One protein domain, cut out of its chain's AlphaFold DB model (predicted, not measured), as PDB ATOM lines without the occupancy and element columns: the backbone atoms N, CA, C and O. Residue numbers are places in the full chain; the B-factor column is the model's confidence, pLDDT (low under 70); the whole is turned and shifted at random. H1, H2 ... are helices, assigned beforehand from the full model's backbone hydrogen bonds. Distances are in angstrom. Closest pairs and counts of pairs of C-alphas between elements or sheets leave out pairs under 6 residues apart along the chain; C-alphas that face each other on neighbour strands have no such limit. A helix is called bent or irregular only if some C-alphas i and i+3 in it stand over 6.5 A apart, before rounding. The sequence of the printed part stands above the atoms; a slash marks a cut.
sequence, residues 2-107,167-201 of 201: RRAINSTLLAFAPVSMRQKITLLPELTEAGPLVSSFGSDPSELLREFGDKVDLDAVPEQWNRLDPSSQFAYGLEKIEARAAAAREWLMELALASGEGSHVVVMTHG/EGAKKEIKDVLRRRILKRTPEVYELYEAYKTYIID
ATOM      1  N   ARG A   2     179.493 171.974 138.853       90.62
ATOM      2  CA  ARG A   2     178.877 172.353 140.152       90.62
ATOM      3  C   ARG A   2     177.508 171.722 140.445       90.62
ATOM      4  O   ARG A   2     177.214 171.383 141.584       90.62
ATOM      5  N   ARG A   3     176.686 171.502 139.408       90.56
ATOM      6  CA  ARG A   3     175.371 170.851 139.540       90.56
ATOM      7  C   ARG A   3     175.441 169.478 140.221       90.56
ATOM      8  O   ARG A   3     174.560 169.184 141.011       90.56
ATOM      9  N   ALA A   4     176.474 168.669 139.957       93.19
ATOM     10  CA  ALA A   4     176.620 167.356 140.587       93.19
ATOM     11  C   ALA A   4     176.913 167.498 142.085       93.19
ATOM     12  O   ALA A   4     176.276 166.835 142.891       93.19
ATOM     13  N   ILE A   5     177.805 168.424 142.455       94.50
ATOM     14  CA  ILE A   5     178.145 168.714 143.856       94.50
ATOM     15  C   ILE A   5     176.891 169.170 144.610       94.50
ATOM     16  O   ILE A   5     176.534 168.582 145.627       94.50
ATOM     17  N   ASN A   6     176.165 170.150 144.062       94.31
ATOM     18  CA  ASN A   6     174.916 170.642 144.647       94.31
ATOM     19  C   ASN A   6     173.854 169.541 144.773       94.31
ATOM     20  O   ASN A   6     173.223 169.413 145.819       94.31
ATOM     21  N   SER A   7     173.675 168.708 143.742       94.69
ATOM     22  CA  SER A   7     172.754 167.572 143.803       94.69
ATOM     23  C   SER A   7     173.145 166.567 144.886       94.69
ATOM     24  O   SER A   7     172.265 166.102 145.603       94.69
ATOM     25  N   THR A   8     174.434 166.263 145.052       95.19
ATOM     26  CA  THR A   8     174.916 165.381 146.127       95.19
ATOM     27  C   THR A   8     174.635 165.975 147.500       95.19
ATOM     28  O   THR A   8     174.096 165.283 148.362       95.19
ATOM     29  N   LEU A   9     174.951 167.257 147.701       94.00
ATOM     30  CA  LEU A   9     174.725 167.944 148.973       94.00
ATOM     31  C   LEU A   9     173.252 167.919 149.383       94.00
ATOM     32  O   LEU A   9     172.961 167.692 150.553       94.00
ATOM     33  N   LEU A  10     172.338 168.105 148.429       93.25
ATOM     34  CA  LEU A  10     170.897 168.097 148.682       93.25
ATOM     35  C   LEU A  10     170.339 166.678 148.862       93.25
ATOM     36  O   LEU A  10     169.631 166.418 149.830       93.25
ATOM     37  N   ALA A  11     170.653 165.753 147.950       93.62
ATOM     38  CA  ALA A  11     170.080 164.405 147.951       93.62
ATOM     39  C   ALA A  11     170.634 163.519 149.077       93.62
ATOM     40  O   ALA A  11     169.938 162.629 149.563       93.62
ATOM     41  N   PHE A  12     171.871 163.774 149.509       92.06
ATOM     42  CA  PHE A  12     172.565 162.999 150.537       92.06
ATOM     43  C   PHE A  12     172.933 163.847 151.757       92.06
ATOM     44  O   PHE A  12     173.894 163.522 152.450       92.06
ATOM     45  N   ALA A  13     172.157 164.900 152.053       88.69
ATOM     46  CA  ALA A  13     172.415 165.828 153.160       88.69
ATOM     47  C   ALA A  13     172.810 165.140 154.489       88.69
ATOM     48  O   ALA A  13     173.810 165.540 155.083       88.69
ATOM     49  N   PRO A  14     172.137 164.065 154.960       88.56
ATOM     50  CA  PRO A  14     172.543 163.383 156.193       88.56
ATOM     51  C   PRO A  14     173.971 162.816 156.172       88.56
ATOM     52  O   PRO A  14     174.633 162.790 157.210       88.56
ATOM     53  N   VAL A  15     174.438 162.361 155.006       86.31
ATOM     54  CA  VAL A  15     175.775 161.779 154.809       86.31
ATOM     55  C   VAL A  15     176.803 162.876 154.548       86.31
ATOM     56  O   VAL A  15     177.864 162.872 155.168       86.31
ATOM     57  N   SER A  16     176.477 163.857 153.702       84.19
ATOM     58  CA  SER A  16     177.383 164.956 153.342       84.19
ATOM     59  C   SER A  16     177.673 165.924 154.496       84.19
ATOM     60  O   SER A  16     178.650 166.661 154.451       84.19
ATOM     61  N   MET A  17     176.875 165.893 155.569       85.44
ATOM     62  CA  MET A  17     177.189 166.575 156.834       85.44
ATOM     63  C   MET A  17     178.266 165.864 157.671       85.44
ATOM     64  O   MET A  17     178.779 166.447 158.623       85.44
ATOM     65  N   ARG A  18     178.572 164.596 157.376       89.44
ATOM     66  CA  ARG A  18     179.508 163.758 158.151       89.44
ATOM     67  C   ARG A  18     180.741 163.347 157.354       89.44
ATOM     68  O   ARG A  18     181.727 162.921 157.947       89.44
ATOM     69  N   GLN A  19     180.666 163.424 156.031       91.06
ATOM     70  CA  GLN A  19     181.709 163.003 155.108       91.06
ATOM     71  C   GLN A  19     181.843 164.030 153.990       91.06
ATOM     72  O   GLN A  19     180.841 164.545 153.489       91.06
ATOM     73  N   LYS A  20     183.085 164.302 153.587       94.44
ATOM     74  CA  LYS A  20     183.357 165.143 152.422       94.44
ATOM     75  C   LYS A  20     182.964 164.416 151.143       94.44
ATOM     76  O   LYS A  20     183.068 163.195 151.049       94.44
ATOM     77  N   ILE A  21     182.549 165.183 150.142       95.38
ATOM     78  CA  ILE A  21     182.323 164.669 148.794       95.38
ATOM     79  C   ILE A  21     183.671 164.617 148.076       95.38
ATOM     80  O   ILE A  21     184.206 165.664 147.714       95.38
ATOM     81  N   THR A  22     184.197 163.420 147.830       95.44
ATOM     82  CA  THR A  22     185.373 163.244 146.969       95.44
ATOM     83  C   THR A  22     185.025 163.596 145.528       95.44
ATOM     84  O   THR A  22     184.088 163.039 144.946       95.44
ATOM     85  N   LEU A  23     185.764 164.540 144.945       95.56
ATOM     86  CA  LEU A  23     185.600 164.910 143.546       95.56
ATOM     87  C   LEU A  23     186.518 164.061 142.667       95.56
ATOM     88  O   LEU A  23     187.726 164.037 142.866       95.56
ATOM     89  N   LEU A  24     185.930 163.409 141.662       95.81
ATOM     90  CA  LEU A  24     186.655 162.601 140.682       95.81
ATOM     91  C   LEU A  24     186.413 163.165 139.267       95.81
ATOM     92  O   LEU A  24     185.307 163.007 138.729       95.81
ATOM     93  N   PRO A  25     187.396 163.853 138.658       94.06
ATOM     94  CA  PRO A  25     187.263 164.490 137.342       94.06
ATOM     95  C   PRO A  25     186.830 163.543 136.215       94.06
ATOM     96  O   PRO A  25     186.151 163.941 135.263       94.06
ATOM     97  N   GLU A  26     187.171 162.265 136.316       95.12
ATOM     98  CA  GLU A  26     186.826 161.230 135.349       95.12
ATOM     99  C   GLU A  26     185.305 161.085 135.195       95.12
ATOM    100  O   GLU A  26     184.830 160.824 134.088       95.12
ATOM    101  N   LEU A  27     184.535 161.364 136.255       94.50
ATOM    102  CA  LEU A  27     183.068 161.289 136.302       94.50
ATOM    103  C   LEU A  27     182.352 162.535 135.757       94.50
ATOM    104  O   LEU A  27     181.126 162.656 135.876       94.50
ATOM    105  N   THR A  28     183.095 163.478 135.179       91.75
ATOM    106  CA  THR A  28     182.531 164.722 134.645       91.75
ATOM    107  C   THR A  28     181.790 164.509 133.333       91.75
ATOM    108  O   THR A  28     182.120 163.598 132.581       91.75
ATOM    109  N   GLU A  29     180.772 165.324 133.033       89.75
ATOM    110  CA  GLU A  29     179.938 165.046 131.863       89.75
ATOM    111  C   GLU A  29     180.727 165.142 130.558       89.75
ATOM    112  O   GLU A  29     181.355 166.153 130.251       89.75
ATOM    113  N   ALA A  30     180.592 164.117 129.732       79.88
ATOM    114  CA  ALA A  30     181.068 164.089 128.364       79.88
ATOM    115  C   ALA A  30     180.071 164.799 127.431       79.88
ATOM    116  O   ALA A  30     179.542 164.200 126.497       79.88
ATOM    117  N   GLY A  31     179.746 166.065 127.697       77.75
ATOM    118  CA  GLY A  31     178.655 166.780 127.023       77.75
ATOM    119  C   GLY A  31     179.106 168.087 126.368       77.75
ATOM    120  O   GLY A  31     180.020 168.723 126.881       77.75
ATOM    121  N   PRO A  32     178.431 168.545 125.298       76.81
ATOM    122  CA  PRO A  32     178.848 169.712 124.518       76.81
ATOM    123  C   PRO A  32     178.384 171.058 125.103       76.81
ATOM    124  O   PRO A  32     178.235 172.031 124.376       76.81
ATOM    125  N   LEU A  33     178.055 171.113 126.393       83.38
ATOM    126  CA  LEU A  33     177.520 172.311 127.039       83.38
ATOM    127  C   LEU A  33     178.565 172.886 127.986       83.38
ATOM    128  O   LEU A  33     179.241 172.123 128.670       83.38
ATOM    129  N   VAL A  34     178.609 174.213 128.134       82.06
ATOM    130  CA  VAL A  34     179.505 174.887 129.099       82.06
ATOM    131  C   VAL A  34     179.314 174.347 130.518       82.06
ATOM    132  O   VAL A  34     180.258 174.224 131.289       82.06
ATOM    133  N   SER A  35     178.096 173.937 130.877       80.69
ATOM    134  CA  SER A  35     177.827 173.345 132.189       80.69
ATOM    135  C   SER A  35     178.581 172.026 132.428       80.69
ATOM    136  O   SER A  35     178.795 171.642 133.586       80.69
ATOM    137  N   SER A  36     178.980 171.321 131.367       83.12
ATOM    138  CA  SER A  36     179.838 170.132 131.411       83.12
ATOM    139  C   SER A  36     181.298 170.466 131.694       83.12
ATOM    140  O   SER A  36     182.039 169.582 132.107       83.12
ATOM    141  N   PHE A  37     181.706 171.725 131.531       86.88
ATOM    142  CA  PHE A  37     183.079 172.134 131.777       86.88
ATOM    143  C   PHE A  37     183.371 172.109 133.282       86.88
ATOM    144  O   PHE A  37     182.483 172.266 134.144       86.88
ATOM    145  N   GLY A  38     184.632 171.824 133.589       87.12
ATOM    146  CA  GLY A  38     185.153 171.865 134.943       87.12
ATOM    147  C   GLY A  38     185.357 173.287 135.442       87.12
ATOM    148  O   GLY A  38     185.304 174.247 134.677       87.12
ATOM    149  N   SER A  39     185.601 173.411 136.737       89.38
ATOM    150  CA  SER A  39     185.981 174.670 137.376       89.38
ATOM    151  C   SER A  39     187.331 174.482 138.036       89.38
ATOM    152  O   SER A  39     187.669 173.361 138.422       89.38
ATOM    153  N   ASP A  40     188.095 175.562 138.143       90.19
ATOM    154  CA  ASP A  40     189.391 175.508 138.804       90.19
ATOM    155  C   ASP A  40     189.237 175.020 140.262       90.19
ATOM    156  O   ASP A  40     188.255 175.389 140.924       90.19
ATOM    157  N   PRO A  41     190.162 174.195 140.790       92.19
ATOM    158  CA  PRO A  41     190.095 173.734 142.175       92.19
ATOM    159  C   PRO A  41     189.960 174.875 143.194       92.19
ATOM    160  O   PRO A  41     189.214 174.736 144.164       92.19
ATOM    161  N   SER A  42     190.598 176.030 142.962       91.62
ATOM    162  CA  SER A  42     190.500 177.185 143.862       91.62
ATOM    163  C   SER A  42     189.099 177.801 143.881       91.62
ATOM    164  O   SER A  42     188.632 178.235 144.936       91.62
ATOM    165  N   GLU A  43     188.387 177.806 142.751       92.00
ATOM    166  CA  GLU A  43     186.988 178.239 142.693       92.00
ATOM    167  C   GLU A  43     186.075 177.272 143.440       92.00
ATOM    168  O   GLU A  43     185.204 177.710 144.191       92.00
ATOM    169  N   LEU A  44     186.283 175.965 143.256       93.31
ATOM    170  CA  LEU A  44     185.504 174.936 143.945       93.31
ATOM    171  C   LEU A  44     185.711 175.008 145.459       93.31
ATOM    172  O   LEU A  44     184.740 174.942 146.209       93.31
ATOM    173  N   LEU A  45     186.951 175.206 145.909       93.44
ATOM    174  CA  LEU A  45     187.259 175.372 147.326       93.44
ATOM    175  C   LEU A  45     186.623 176.645 147.899       93.44
ATOM    176  O   LEU A  45     186.080 176.615 149.000       93.44
ATOM    177  N   ARG A  46     186.640 177.754 147.150       95.25
ATOM    178  CA  ARG A  46     186.009 179.019 147.560       95.25
ATOM    179  C   ARG A  46     184.495 178.883 147.733       95.25
ATOM    180  O   ARG A  46     183.933 179.478 148.646       95.25
ATOM    181  N   GLU A  47     183.842 178.131 146.851       95.50
ATOM    182  CA  GLU A  47     182.384 177.965 146.834       95.50
ATOM    183  C   GLU A  47     181.895 176.906 147.832       95.50
ATOM    184  O   GLU A  47     180.930 177.137 148.562       95.50
ATOM    185  N   PHE A  48     182.551 175.744 147.886       95.38
ATOM    186  CA  PHE A  48     182.075 174.592 148.659       95.38
ATOM    187  C   PHE A  48     182.819 174.382 149.981       95.38
ATOM    188  O   PHE A  48     182.295 173.699 150.867       95.38
ATOM    189  N   GLY A  49     183.992 174.997 150.143       94.69
ATOM    190  CA  GLY A  49     184.793 174.929 151.358       94.69
ATOM    191  C   GLY A  49     185.158 173.499 151.737       94.69
ATOM    192  O   GLY A  49     185.587 172.695 150.914       94.69
ATOM    193  N   ASP A  50     184.942 173.175 153.004       93.62
ATOM    194  CA  ASP A  50     185.252 171.885 153.611       93.62
ATOM    195  C   ASP A  50     184.315 170.737 153.205       93.62
ATOM    196  O   ASP A  50     184.571 169.595 153.578       93.62
ATOM    197  N   LYS A  51     183.256 171.008 152.429       95.44
ATOM    198  CA  LYS A  51     182.279 169.992 151.998       95.44
ATOM    199  C   LYS A  51     182.791 169.092 150.877       95.44
ATOM    200  O   LYS A  51     182.215 168.028 150.642       95.44
ATOM    201  N   VAL A  52     183.826 169.520 150.162       95.44
ATOM    202  CA  VAL A  52     184.431 168.774 149.056       95.44
ATOM    203  C   VAL A  52     185.861 168.387 149.396       95.44
ATOM    204  O   VAL A  52     186.566 169.094 150.116       95.44
ATOM    205  N   ASP A  53     186.271 167.243 148.876       95.50
ATOM    206  CA  ASP A  53     187.646 166.775 148.869       95.50
ATOM    207  C   ASP A  53     188.169 166.836 147.425       95.50
ATOM    208  O   ASP A  53     187.540 166.314 146.497       95.50
ATOM    209  N   LEU A  54     189.277 167.558 147.254       94.25
ATOM    210  CA  LEU A  54     189.884 167.904 145.970       94.25
ATOM    211  C   LEU A  54     191.189 167.140 145.717       94.25
ATOM    212  O   LEU A  54     191.820 167.393 144.695       94.25
ATOM    213  N   ASP A  55     191.589 166.209 146.587       93.94
ATOM    214  CA  ASP A  55     192.890 165.531 146.498       93.94
ATOM    215  C   ASP A  55     193.082 164.782 145.164       93.94
ATOM    216  O   ASP A  55     194.193 164.684 144.648       93.94
ATOM    217  N   ALA A  56     191.989 164.297 144.563       92.12
ATOM    218  CA  ALA A  56     191.986 163.624 143.263       92.12
ATOM    219  C   ALA A  56     191.762 164.570 142.061       92.12
ATOM    220  O   ALA A  56     191.608 164.105 140.931       92.12
ATOM    221  N   VAL A  57     191.712 165.888 142.273       92.44
ATOM    222  CA  VAL A  57     191.462 166.886 141.224       92.44
ATOM    223  C   VAL A  57     192.784 167.556 140.836       92.44
ATOM    224  O   VAL A  57     193.228 168.471 141.531       92.44
ATOM    225  N   PRO A  58     193.428 167.148 139.725       88.81
ATOM    226  CA  PRO A  58     194.688 167.745 139.321       88.81
ATOM    227  C   PRO A  58     194.478 169.182 138.840       88.81
ATOM    228  O   PRO A  58     193.393 169.566 138.386       88.81
ATOM    229  N   GLU A  59     195.545 169.975 138.875       86.38
ATOM    230  CA  GLU A  59     195.551 171.266 138.194       86.38
ATOM    231  C   GLU A  59     195.178 171.097 136.717       86.38
ATOM    232  O   GLU A  59     195.487 170.087 136.080       86.38
ATOM    233  N   GLN A  60     194.503 172.103 136.159       85.19
ATOM    234  CA  GLN A  60     194.132 172.146 134.743       85.19
ATOM    235  C   GLN A  60     193.223 170.997 134.256       85.19
ATOM    236  O   GLN A  60     193.036 170.828 133.048       85.19
ATOM    237  N   TRP A  61     192.598 170.227 135.155       88.06
ATOM    238  CA  TRP A  61     191.643 169.170 134.790       88.06
ATOM    239  C   TRP A  61     190.458 169.683 133.952       88.06
ATOM    240  O   TRP A  61     189.851 168.950 133.177       88.06
ATOM    241  N   ASN A  62     190.121 170.963 134.095       87.50
ATOM    242  CA  ASN A  62     189.054 171.643 133.372       87.50
ATOM    243  C   ASN A  62     189.441 172.037 131.933       87.50
ATOM    244  O   ASN A  62     188.650 172.697 131.253       87.50
ATOM    245  N   ARG A  63     190.628 171.643 131.452       87.75
ATOM    246  CA  ARG A  63     191.037 171.842 130.060       87.75
ATOM    247  C   ARG A  63     190.365 170.857 129.123       87.75
ATOM    248  O   ARG A  63     190.386 169.653 129.365       87.75
ATOM    249  N   LEU A  64     189.819 171.362 128.021       85.81
ATOM    250  CA  LEU A  64     189.128 170.557 127.005       85.81
ATOM    251  C   LEU A  64     189.770 170.647 125.620       85.81
ATOM    252  O   LEU A  64     189.208 170.130 124.657       85.81
ATOM    253  N   ASP A  65     190.941 171.278 125.521       86.62
ATOM    254  CA  ASP A  65     191.727 171.282 124.292       86.62
ATOM    255  C   ASP A  65     192.177 169.854 123.914       86.62
ATOM    256  O   ASP A  65     192.257 168.994 124.797       86.62
ATOM    257  N   PRO A  66     192.502 169.573 122.636       86.25
ATOM    258  CA  PRO A  66     192.785 168.213 122.162       86.25
ATOM    259  C   PRO A  66     193.897 167.462 122.908       86.25
ATOM    260  O   PRO A  66     193.916 166.228 122.897       86.25
ATOM    261  N   SER A  67     194.830 168.179 123.548       87.25
ATOM    262  CA  SER A  67     195.923 167.561 124.309       87.25
ATOM    263  C   SER A  67     195.472 167.039 125.677       87.25
ATOM    264  O   SER A  67     196.091 166.127 126.225       87.25
ATOM    265  N   SER A  68     194.359 167.556 126.203       90.00
ATOM    266  CA  SER A  68     193.821 167.172 127.503       90.00
ATOM    267  C   SER A  68     193.264 165.745 127.508       90.00
ATOM    268  O   SER A  68     192.611 165.285 126.566       90.00
ATOM    269  N   GLN A  69     193.441 165.044 128.629       89.94
ATOM    270  CA  GLN A  69     192.742 163.782 128.886       89.94
ATOM    271  C   GLN A  69     191.224 163.965 129.043       89.94
ATOM    272  O   GLN A  69     190.464 163.019 128.844       89.94
ATOM    273  N   PHE A  70     190.776 165.184 129.358       90.25
ATOM    274  CA  PHE A  70     189.367 165.533 129.530       90.25
ATOM    275  C   PHE A  70     188.715 166.077 128.258       90.25
ATOM    276  O   PHE A  70     187.516 166.351 128.277       90.25
ATOM    277  N   ALA A  71     189.466 166.179 127.156       89.56
ATOM    278  CA  ALA A  71     188.957 166.638 125.870       89.56
ATOM    279  C   ALA A  71     187.726 165.842 125.412       89.56
ATOM    280  O   ALA A  71     187.582 164.644 125.673       89.56
ATOM    281  N   TYR A  72     186.841 166.511 124.676       89.50
ATOM    282  CA  TYR A  72     185.677 165.859 124.093       89.50
ATOM    283  C   TYR A  72     186.115 164.927 122.957       89.50
ATOM    284  O   TYR A  72     186.663 165.373 121.955       89.50
ATOM    285  N   GLY A  73     185.900 163.623 123.128       88.75
ATOM    286  CA  GLY A  73     186.265 162.605 122.145       88.75
ATOM    287  C   GLY A  73     186.001 161.208 122.692       88.75
ATOM    288  O   GLY A  73     186.177 160.976 123.884       88.75
ATOM    289  N   LEU A  74     185.556 160.274 121.845       88.50
ATOM    290  CA  LEU A  74     185.118 158.954 122.319       88.50
ATOM    291  C   LEU A  74     186.229 158.228 123.082       88.50
ATOM    292  O   LEU A  74     185.987 157.749 124.179       88.50
ATOM    293  N   GLU A  75     187.443 158.212 122.535       91.00
ATOM    294  CA  GLU A  75     188.590 157.548 123.162       91.00
ATOM    295  C   GLU A  75     188.915 158.147 124.536       91.00
ATOM    296  O   GLU A  75     189.162 157.417 125.491       91.00
ATOM    297  N   LYS A  76     188.845 159.479 124.664       92.50
ATOM    298  CA  LYS A  76     189.054 160.185 125.936       92.50
ATOM    299  C   LYS A  76     187.962 159.844 126.948       92.50
ATOM    300  O   LYS A  76     188.252 159.595 128.113       92.50
ATOM    301  N   ILE A  77     186.708 159.783 126.501       92.69
ATOM    302  CA  ILE A  77     185.556 159.423 127.336       92.69
ATOM    303  C   ILE A  77     185.662 157.968 127.810       92.69
ATOM    304  O   ILE A  77     185.446 157.693 128.987       92.69
ATOM    305  N   GLU A  78     186.021 157.040 126.922       92.94
ATOM    306  CA  GLU A  78     186.203 155.625 127.259       92.94
ATOM    307  C   GLU A  78     187.379 155.416 128.220       92.94
ATOM    308  O   GLU A  78     187.234 154.677 129.196       92.94
ATOM    309  N   ALA A  79     188.500 156.110 128.003       94.81
ATOM    310  CA  ALA A  79     189.657 156.075 128.895       94.81
ATOM    311  C   ALA A  79     189.312 156.602 130.295       94.81
ATOM    312  O   ALA A  79     189.591 155.941 131.294       94.81
ATOM    313  N   ARG A  80     188.618 157.743 130.379       94.75
ATOM    314  CA  ARG A  80     188.142 158.301 131.652       94.75
ATOM    315  C   ARG A  80     187.157 157.377 132.355       94.75
ATOM    316  O   ARG A  80     187.249 157.181 133.560       94.75
ATOM    317  N   ALA A  81     186.232 156.771 131.617       95.00
ATOM    318  CA  ALA A  81     185.288 155.823 132.190       95.00
ATOM    319  C   ALA A  81     185.976 154.558 132.724       95.00
ATOM    320  O   ALA A  81     185.538 154.005 133.734       95.00
ATOM    321  N   ALA A  82     187.050 154.103 132.069       95.50
ATOM    322  CA  ALA A  82     187.895 153.034 132.585       95.50
ATOM    323  C   ALA A  82     188.588 153.458 133.884       95.50
ATOM    324  O   ALA A  82     188.372 152.798 134.894       95.50
ATOM    325  N   ALA A  83     189.294 154.590 133.894       95.69
ATOM    326  CA  ALA A  83     189.959 155.112 135.089       95.69
ATOM    327  C   ALA A  83     188.983 155.303 136.270       95.69
ATOM    328  O   ALA A  83     189.268 154.873 137.385       95.69
ATOM    329  N   ALA A  84     187.781 155.834 136.017       96.25
ATOM    330  CA  ALA A  84     186.736 155.954 137.032       96.25
ATOM    331  C   ALA A  84     186.328 154.594 137.617       96.25
ATOM    332  O   ALA A  84     186.200 154.463 138.833       96.25
ATOM    333  N   ARG A  85     186.118 153.566 136.781       96.38
ATOM    334  CA  ARG A  85     185.781 152.218 137.273       96.38
ATOM    335  C   ARG A  85     186.883 151.642 138.149       96.38
ATOM    336  O   ARG A  85     186.569 151.010 139.152       96.38
ATOM    337  N   GLU A  86     188.137 151.821 137.754       95.12
ATOM    338  CA  GLU A  86     189.290 151.300 138.487       95.12
ATOM    339  C   GLU A  86     189.397 151.955 139.858       95.12
ATOM    340  O   GLU A  86     189.391 151.253 140.867       95.12
ATOM    341  N   TRP A  87     189.336 153.286 139.897       96.12
ATOM    342  CA  TRP A  87     189.335 154.051 141.139       96.12
ATOM    343  C   TRP A  87     188.183 153.643 142.070       96.12
ATOM    344  O   TRP A  87     188.382 153.405 143.260       96.12
ATOM    345  N   LEU A  88     186.967 153.480 141.531       95.69
ATOM    346  CA  LEU A  88     185.801 153.053 142.313       95.69
ATOM    347  C   LEU A  88     185.943 151.623 142.857       95.69
ATOM    348  O   LEU A  88     185.460 151.338 143.953       95.69
ATOM    349  N   MET A  89     186.586 150.718 142.112       93.81
ATOM    350  CA  MET A  89     186.864 149.357 142.581       93.81
ATOM    351  C   MET A  89     187.907 149.347 143.692       93.81
ATOM    352  O   MET A  89     187.722 148.635 144.675       93.81
ATOM    353  N   GLU A  90     188.970 150.136 143.559       94.31
ATOM    354  CA  GLU A  90     189.990 150.294 144.598       94.31
ATOM    355  C   GLU A  90     189.386 150.883 145.874       94.31
ATOM    356  O   GLU A  90     189.582 150.327 146.955       94.31
ATOM    357  N   LEU A  91     188.553 151.923 145.745       94.00
ATOM    358  CA  LEU A  91     187.807 152.488 146.868       94.00
ATOM    359  C   LEU A  91     186.907 151.437 147.534       94.00
ATOM    360  O   LEU A  91     186.869 151.351 148.761       94.00
ATOM    361  N   ALA A  92     186.190 150.630 146.747       92.81
ATOM    362  CA  ALA A  92     185.311 149.588 147.277       92.81
ATOM    363  C   ALA A  92     186.094 148.494 148.022       92.81
ATOM    364  O   ALA A  92     185.652 148.044 149.077       92.81
ATOM    365  N   LEU A  93     187.264 148.095 147.510       92.31
ATOM    366  CA  LEU A  93     188.150 147.133 148.175       92.31
ATOM    367  C   LEU A  93     188.712 147.699 149.484       92.31
ATOM    368  O   LEU A  93     188.708 147.002 150.496       92.31
ATOM    369  N   ALA A  94     189.144 148.962 149.482       93.69
ATOM    370  CA  ALA A  94     189.659 149.639 150.670       93.69
ATOM    371  C   ALA A  94     188.577 149.864 151.742       93.69
ATOM    372  O   ALA A  94     188.864 149.799 152.934       93.69
ATOM    373  N   SER A  95     187.330 150.092 151.324       91.44
ATOM    374  CA  SER A  95     186.189 150.325 152.221       91.44
ATOM    375  C   SER A  95     185.666 149.058 152.911       91.44
ATOM    376  O   SER A  95     184.861 149.163 153.835       91.44
ATOM    377  N   GLY A  96     186.085 147.868 152.476       89.88
ATOM    378  CA  GLY A  96     185.662 146.590 153.050       89.88
ATOM    379  C   GLY A  96     184.295 146.082 152.571       89.88
ATOM    380  O   GLY A  96     183.519 146.772 151.907       89.88
ATOM    381  N   GLU A  97     184.006 144.820 152.894       87.38
ATOM    382  CA  GLU A  97     182.769 144.145 152.490       87.38
ATOM    383  C   GLU A  97     181.528 144.777 153.144       87.38
ATOM    384  O   GLU A  97     181.541 145.153 154.313       87.38
ATOM    385  N   GLY A  98     180.439 144.900 152.379       85.50
ATOM    386  CA  GLY A  98     179.193 145.529 152.838       85.50
ATOM    387  C   GLY A  98     179.164 147.057 152.714       85.50
ATOM    388  O   GLY A  98     178.111 147.659 152.922       85.50
ATOM    389  N   SER A  99     180.273 147.687 152.322       89.38
ATOM    390  CA  SER A  99     180.317 149.122 152.039       89.38
ATOM    391  C   SER A  99     179.615 149.475 150.726       89.38
ATOM    392  O   SER A  99     179.654 148.736 149.740       89.38
ATOM    393  N   HIS A 100     178.979 150.646 150.706       91.44
ATOM    394  CA  HIS A 100     178.282 151.181 149.540       91.44
ATOM    395  C   HIS A 100     178.963 152.460 149.058       91.44
ATOM    396  O   HIS A 100     179.133 153.403 149.827       91.44
ATOM    397  N   VAL A 101     179.289 152.510 147.767       93.56
ATOM    398  CA  VAL A 101     179.780 153.723 147.107       93.56
ATOM    399  C   VAL A 101     178.624 154.362 146.346       93.56
ATOM    400  O   VAL A 101     177.984 153.715 145.514       93.56
ATOM    401  N   VAL A 102     178.357 155.633 146.631       94.69
ATOM    402  CA  VAL A 102     177.361 156.432 145.912       94.69
ATOM    403  C   VAL A 102     178.084 157.349 144.943       94.69
ATOM    404  O   VAL A 102     178.977 158.094 145.333       94.69
ATOM    405  N   VAL A 103     177.668 157.314 143.679       95.81
ATOM    406  CA  VAL A 103     178.246 158.141 142.622       95.81
ATOM    407  C   VAL A 103     177.180 159.073 142.058       95.81
ATOM    408  O   VAL A 103     176.174 158.616 141.517       95.81
ATOM    409  N   MET A 104     177.420 160.382 142.149       95.69
ATOM    410  CA  MET A 104     176.628 161.405 141.466       95.69
ATOM    411  C   MET A 104     177.350 161.819 140.182       95.69
ATOM    412  O   MET A 104     178.420 162.419 140.230       95.69
ATOM    413  N   THR A 105     176.773 161.493 139.029       94.25
ATOM    414  CA  THR A 105     177.361 161.787 137.713       94.25
ATOM    415  C   THR A 105     176.271 162.232 136.729       94.25
ATOM    416  O   THR A 105     175.229 162.756 137.128       94.25
ATOM    417  N   HIS A 106     176.516 162.097 135.430       91.75
ATOM    418  CA  HIS A 106     175.664 162.595 134.364       91.75
ATOM    419  C   HIS A 106     175.338 161.515 133.342       91.75
ATOM    420  O   HIS A 106     176.032 160.506 133.261       91.75
ATOM    421  N   GLY A 107     174.270 161.731 132.575       88.56
ATOM    422  CA  GLY A 107     173.655 160.688 131.758       88.56
ATOM    423  C   GLY A 107     174.621 160.047 130.766       88.56
ATOM    424  O   GLY A 107     174.719 158.821 130.732       88.56
ATOM    425  N   GLU A 167     175.901 141.923 122.380       90.50
ATOM    426  CA  GLU A 167     177.131 142.666 122.086       90.50
ATOM    427  C   GLU A 167     177.139 143.284 120.674       90.50
ATOM    428  O   GLU A 167     177.778 144.318 120.464       90.50
ATOM    429  N   GLY A 168     176.410 142.707 119.710       92.38
ATOM    430  CA  GLY A 168     176.266 143.258 118.361       92.38
ATOM    431  C   GLY A 168     175.463 144.556 118.375       92.38
ATOM    432  O   GLY A 168     175.966 145.600 117.954       92.38
ATOM    433  N   ALA A 169     174.263 144.526 118.956       90.88
ATOM    434  CA  ALA A 169     173.420 145.709 119.119       90.88
ATOM    435  C   ALA A 169     174.112 146.800 119.957       90.88
ATOM    436  O   ALA A 169     174.063 147.990 119.633       90.88
ATOM    437  N   LYS A 170     174.831 146.407 121.012       91.12
ATOM    438  CA  LYS A 170     175.636 147.335 121.816       91.12
ATOM    439  C   LYS A 170     176.735 148.010 120.998       91.12
ATOM    440  O   LYS A 170     176.942 149.220 121.132       91.12
ATOM    441  N   LYS A 171     177.435 147.252 120.149       91.50
ATOM    442  CA  LYS A 171     178.460 147.790 119.248       91.50
ATOM    443  C   LYS A 171     177.864 148.814 118.282       91.50
ATOM    444  O   LYS A 171     178.431 149.892 118.135       91.50
ATOM    445  N   GLU A 172     176.698 148.533 117.704       91.25
ATOM    446  CA  GLU A 172     176.002 149.476 116.818       91.25
ATOM    447  C   GLU A 172     175.661 150.796 117.525       91.25
ATOM    448  O   GLU A 172     175.905 151.875 116.977       91.25
ATOM    449  N   ILE A 173     175.167 150.731 118.767       90.69
ATOM    450  CA  ILE A 173     174.892 151.921 119.586       90.69
ATOM    451  C   ILE A 173     176.179 152.725 119.818       90.69
ATOM    452  O   ILE A 173     176.188 153.945 119.616       90.69
ATOM    453  N   LYS A 174     177.278 152.061 120.196       88.88
ATOM    454  CA  LYS A 174     178.582 152.717 120.393       88.88
ATOM    455  C   LYS A 174     179.112 153.349 119.103       88.88
ATOM    456  O   LYS A 174     179.645 154.457 119.150       88.88
ATOM    457  N   ASP A 175     178.902 152.727 117.947       90.56
ATOM    458  CA  ASP A 175     179.304 153.289 116.653       90.56
ATOM    459  C   ASP A 175     178.469 154.519 116.258       90.56
ATOM    460  O   ASP A 175     179.002 155.492 115.714       90.56
ATOM    461  N   VAL A 176     177.167 154.535 116.564       90.44
ATOM    462  CA  VAL A 176     176.330 155.737 116.400       90.44
ATOM    463  C   VAL A 176     176.819 156.864 117.313       90.44
ATOM    464  O   VAL A 176     176.969 158.005 116.864       90.44
ATOM    465  N   LEU A 177     177.108 156.546 118.576       88.81
ATOM    466  CA  LEU A 177     177.660 157.488 119.549       88.81
ATOM    467  C   LEU A 177     178.994 158.070 119.090       88.81
ATOM    468  O   LEU A 177     179.152 159.291 119.100       88.81
ATOM    469  N   ARG A 178     179.909 157.222 118.607       90.06
ATOM    470  CA  ARG A 178     181.193 157.624 118.020       90.06
ATOM    471  C   ARG A 178     180.998 158.679 116.941       90.06
ATOM    472  O   ARG A 178     181.584 159.754 117.025       90.06
ATOM    473  N   ARG A 179     180.140 158.402 115.951       91.19
ATOM    474  CA  ARG A 179     179.861 159.342 114.851       91.19
ATOM    475  C   ARG A 179     179.304 160.671 115.357       91.19
ATOM    476  O   ARG A 179     179.688 161.726 114.859       91.19
ATOM    477  N   ARG A 180     178.419 160.639 116.355       89.75
ATOM    478  CA  ARG A 180     177.819 161.852 116.928       89.75
ATOM    479  C   ARG A 180     178.825 162.685 117.719       89.75
ATOM    480  O   ARG A 180     178.819 163.905 117.583       89.75
ATOM    481  N   ILE A 181     179.668 162.035 118.519       89.88
ATOM    482  CA  ILE A 181     180.744 162.686 119.272       89.88
ATOM    483  C   ILE A 181     181.720 163.337 118.292       89.88
ATOM    484  O   ILE A 181     181.971 164.532 118.404       89.88
ATOM    485  N   LEU A 182     182.179 162.607 117.270       90.69
ATOM    486  CA  LEU A 182     183.067 163.151 116.237       90.69
ATOM    487  C   LEU A 182     182.467 164.384 115.556       90.69
ATOM    488  O   LEU A 182     183.131 165.410 115.461       90.69
ATOM    489  N   LYS A 183     181.187 164.322 115.164       91.62
ATOM    490  CA  LYS A 183     180.497 165.457 114.534       91.62
ATOM    491  C   LYS A 183     180.453 166.704 115.427       91.62
ATOM    492  O   LYS A 183     180.556 167.806 114.913       91.62
ATOM    493  N   ARG A 184     180.283 166.532 116.742       89.69
ATOM    494  CA  ARG A 184     180.170 167.638 117.711       89.69
ATOM    495  C   ARG A 184     181.506 168.150 118.228       89.69
ATOM    496  O   ARG A 184     181.550 169.223 118.808       89.69
ATOM    497  N   THR A 185     182.579 167.384 118.063       90.50
ATOM    498  CA  THR A 185     183.883 167.702 118.658       90.50
ATOM    499  C   THR A 185     184.386 169.107 118.292       90.50
ATOM    500  O   THR A 185     184.754 169.829 119.219       90.50
ATOM    501  N   PRO A 186     184.315 169.562 117.020       90.88
ATOM    502  CA  PRO A 186     184.705 170.929 116.667       90.88
ATOM    503  C   PRO A 186     183.885 172.001 117.400       90.88
ATOM    504  O   PRO A 186     184.463 172.915 117.979       90.88
ATOM    505  N   GLU A 187     182.558 171.836 117.467       91.25
ATOM    506  CA  GLU A 187     181.649 172.773 118.150       91.25
ATOM    507  C   GLU A 187     181.993 172.905 119.645       91.25
ATOM    508  O   GLU A 187     181.936 173.992 120.216       91.25
ATOM    509  N   VAL A 188     182.372 171.798 120.296       89.50
ATOM    510  CA  VAL A 188     182.770 171.809 121.714       89.50
ATOM    511  C   VAL A 188     184.093 172.535 121.919       89.50
ATOM    512  O   VAL A 188     184.237 173.252 122.908       89.50
ATOM    513  N   TYR A 189     185.049 172.365 121.005       89.81
ATOM    514  CA  TYR A 189     186.323 173.074 121.076       89.81
ATOM    515  C   TYR A 189     186.143 174.575 120.863       89.81
ATOM    516  O   TYR A 189     186.634 175.347 121.677       89.81
ATOM    517  N   GLU A 190     185.371 174.994 119.861       90.56
ATOM    518  CA  GLU A 190     185.044 176.409 119.643       90.56
ATOM    519  C   GLU A 190     184.354 177.025 120.866       90.56
ATOM    520  O   GLU A 190     184.736 178.101 121.331       90.56
ATOM    521  N   LEU A 191     183.386 176.309 121.449       90.56
ATOM    522  CA  LEU A 191     182.709 176.736 122.671       90.56
ATOM    523  C   LEU A 191     183.677 176.864 123.857       90.56
ATOM    524  O   LEU A 191     183.543 177.781 124.665       90.56
ATOM    525  N   TYR A 192     184.641 175.952 123.973       89.56
ATOM    526  CA  TYR A 192     185.659 175.992 125.018       89.56
ATOM    527  C   TYR A 192     186.645 177.156 124.833       89.56
ATOM    528  O   TYR A 192     186.970 177.829 125.811       89.56
ATOM    529  N   GLU A 193     187.083 177.445 123.604       90.00
ATOM    530  CA  GLU A 193     187.928 178.610 123.304       90.00
ATOM    531  C   GLU A 193     187.218 179.930 123.632       90.00
ATOM    532  O   GLU A 193     187.784 180.796 124.305       90.00
ATOM    533  N   ALA A 194     185.946 180.055 123.243       89.25
ATOM    534  CA  ALA A 194     185.132 181.211 123.602       89.25
ATOM    535  C   ALA A 194     185.008 181.346 125.128       89.25
ATOM    536  O   ALA A 194     185.273 182.411 125.678       89.25
ATOM    537  N   TYR A 195     184.677 180.255 125.828       86.12
ATOM    538  CA  TYR A 195     184.530 180.240 127.287       86.12
ATOM    539  C   TYR A 195     185.804 180.650 128.035       86.12
ATOM    540  O   TYR A 195     185.716 181.411 128.994       86.12
ATOM    541  N   LYS A 196     186.982 180.190 127.594       83.00
ATOM    542  CA  LYS A 196     188.266 180.595 128.188       83.00
ATOM    543  C   LYS A 196     188.483 182.101 128.120       83.00
ATOM    544  O   LYS A 196     188.952 182.683 129.091       83.00
ATOM    545  N   THR A 197     188.127 182.713 126.994       81.12
ATOM    546  CA  THR A 197     188.291 184.158 126.791       81.12
ATOM    547  C   THR A 197     187.459 184.951 127.806       81.12
ATOM    548  O   THR A 197     187.956 185.909 128.376       81.12
ATOM    549  N   TYR A 198     186.249 184.485 128.136       74.62
ATOM    550  CA  TYR A 198     185.370 185.127 129.126       74.62
ATOM    551  C   TYR A 198     185.809 185.004 130.595       74.62
ATOM    552  O   TYR A 198     185.239 185.689 131.434       74.62
ATOM    553  N   ILE A 199     186.730 184.096 130.936       66.12
ATOM    554  CA  ILE A 199     187.197 183.899 132.326       66.12
ATOM    555  C   ILE A 199     188.474 184.692 132.622       66.12
ATOM    556  O   ILE A 199     188.814 184.895 133.785       66.12
ATOM    557  N   ILE A 200     189.200 185.101 131.580       58.28
ATOM    558  CA  ILE A 200     190.484 185.801 131.708       58.28
ATOM    559  C   ILE A 200     190.292 187.334 131.769       58.28
ATOM    560  O   ILE A 200     191.201 188.022 132.234       58.28
ATOM    561  N   ASP A 201     189.117 187.843 131.377       40.12
ATOM    562  CA  ASP A 201     188.680 189.246 131.529       40.12
ATOM    563  C   ASP A 201     187.858 189.465 132.816       40.12
ATOM    564  O   ASP A 201     187.971 190.564 133.412       40.12
TER     565      ASP A 201
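Overview. This is residues 2 to 107 and 167 to 201 of the 201 residues of an uncharacterized protein of Monosporascus sp. 5C6A (UniProt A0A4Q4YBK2). A long helix, H5, arches with a bend over one end of the domain, and a second long helix, H4, meets the arch at a steep slant with its first residue, Leu 74. Three short helices, H1, H2 and H3, lie farther from the arch, and the link of residues 17 to 40 runs through the middle of the domain. Residues 167 to 173 of H5 stick out at one end of the arch, and so do residues 93 to 98 where H4 ends. The printed part has 141 residues with five named helices, in the order H1, H2, H3, H4, H5, and no named strand, and the class is all helix. It is compact, with a radius of gyration of the C-alphas of 16.5 A, and spans 49 by 43 by 24 A.

Along the chain. H1 is residues 2 to 11, 14.2 A long from first to last C-alpha, and begins with C-alpha 2 at (178.877, 172.353, 140.152). H2 is residues 13 to 16, 5.0 A. H3 is residues 41 to 51, 13.1 A, and is irregular: C-alphas 47 and 50 are 9.5 A apart. H4 is residues 74 to 94, 30.2 A, from C-alpha 74 at (185.118, 158.954, 122.319). H5, residues 167 to 200, was assigned as one helix by its hydrogen bonds but is bent: C-alphas 183 and 186 are 7.2 A apart. Its arms are H5a, residues 167 to 183, 24.2 A, and H5b, residues 186 to 200, 21.9 A, which ends with C-alpha 200 at (190.484, 185.801, 131.708).

Arrangement. H1 and H2 are close but not clearly touching; their closest C-alphas, those of Leu 9 and Ser 16, are 5.9 A apart. H2 and H3 are also close but not clearly touching, with the closest C-alphas, those of Ser 16 and Lys 51, 7.2 A apart. H1 and H3 are near each other, with 9 pairs of C-alphas within 10 A. Residues 21 to 22 pair with residues 52 to 53, parallel. H4, with residue 74 alone, only just touches H5a, with 3 pairs of C-alphas within 8 A; the closest are those of Leu 74 and Arg 178, 6.0 A apart. H4 and H5a run opposite ways at a steep tilt of 59 degrees. H5a and H5b stand at a steep tilt of 53 degrees. H5b is apart from H1, H2, H3 and H4, and H3 is apart from H4. Every backbone O i to N i+4 pair is within hydrogen-bond range in H1, H4, H5a and H5b, against 5 of 7 in H3, while H2 is too short for such a pair.

Size, cuts and confidence. The two C-alphas farthest apart, those of Glu 97 and Asp 201, are 50.1 A apart. Residues 108 to 166 are not printed, and C-alphas 107 and 167 are 20.7 A apart across the cut. The links from H2 to H3 and from H3 to H4 are long. The mean pLDDT of the printed part is 90.0, and residues 199 to 201 are under 70.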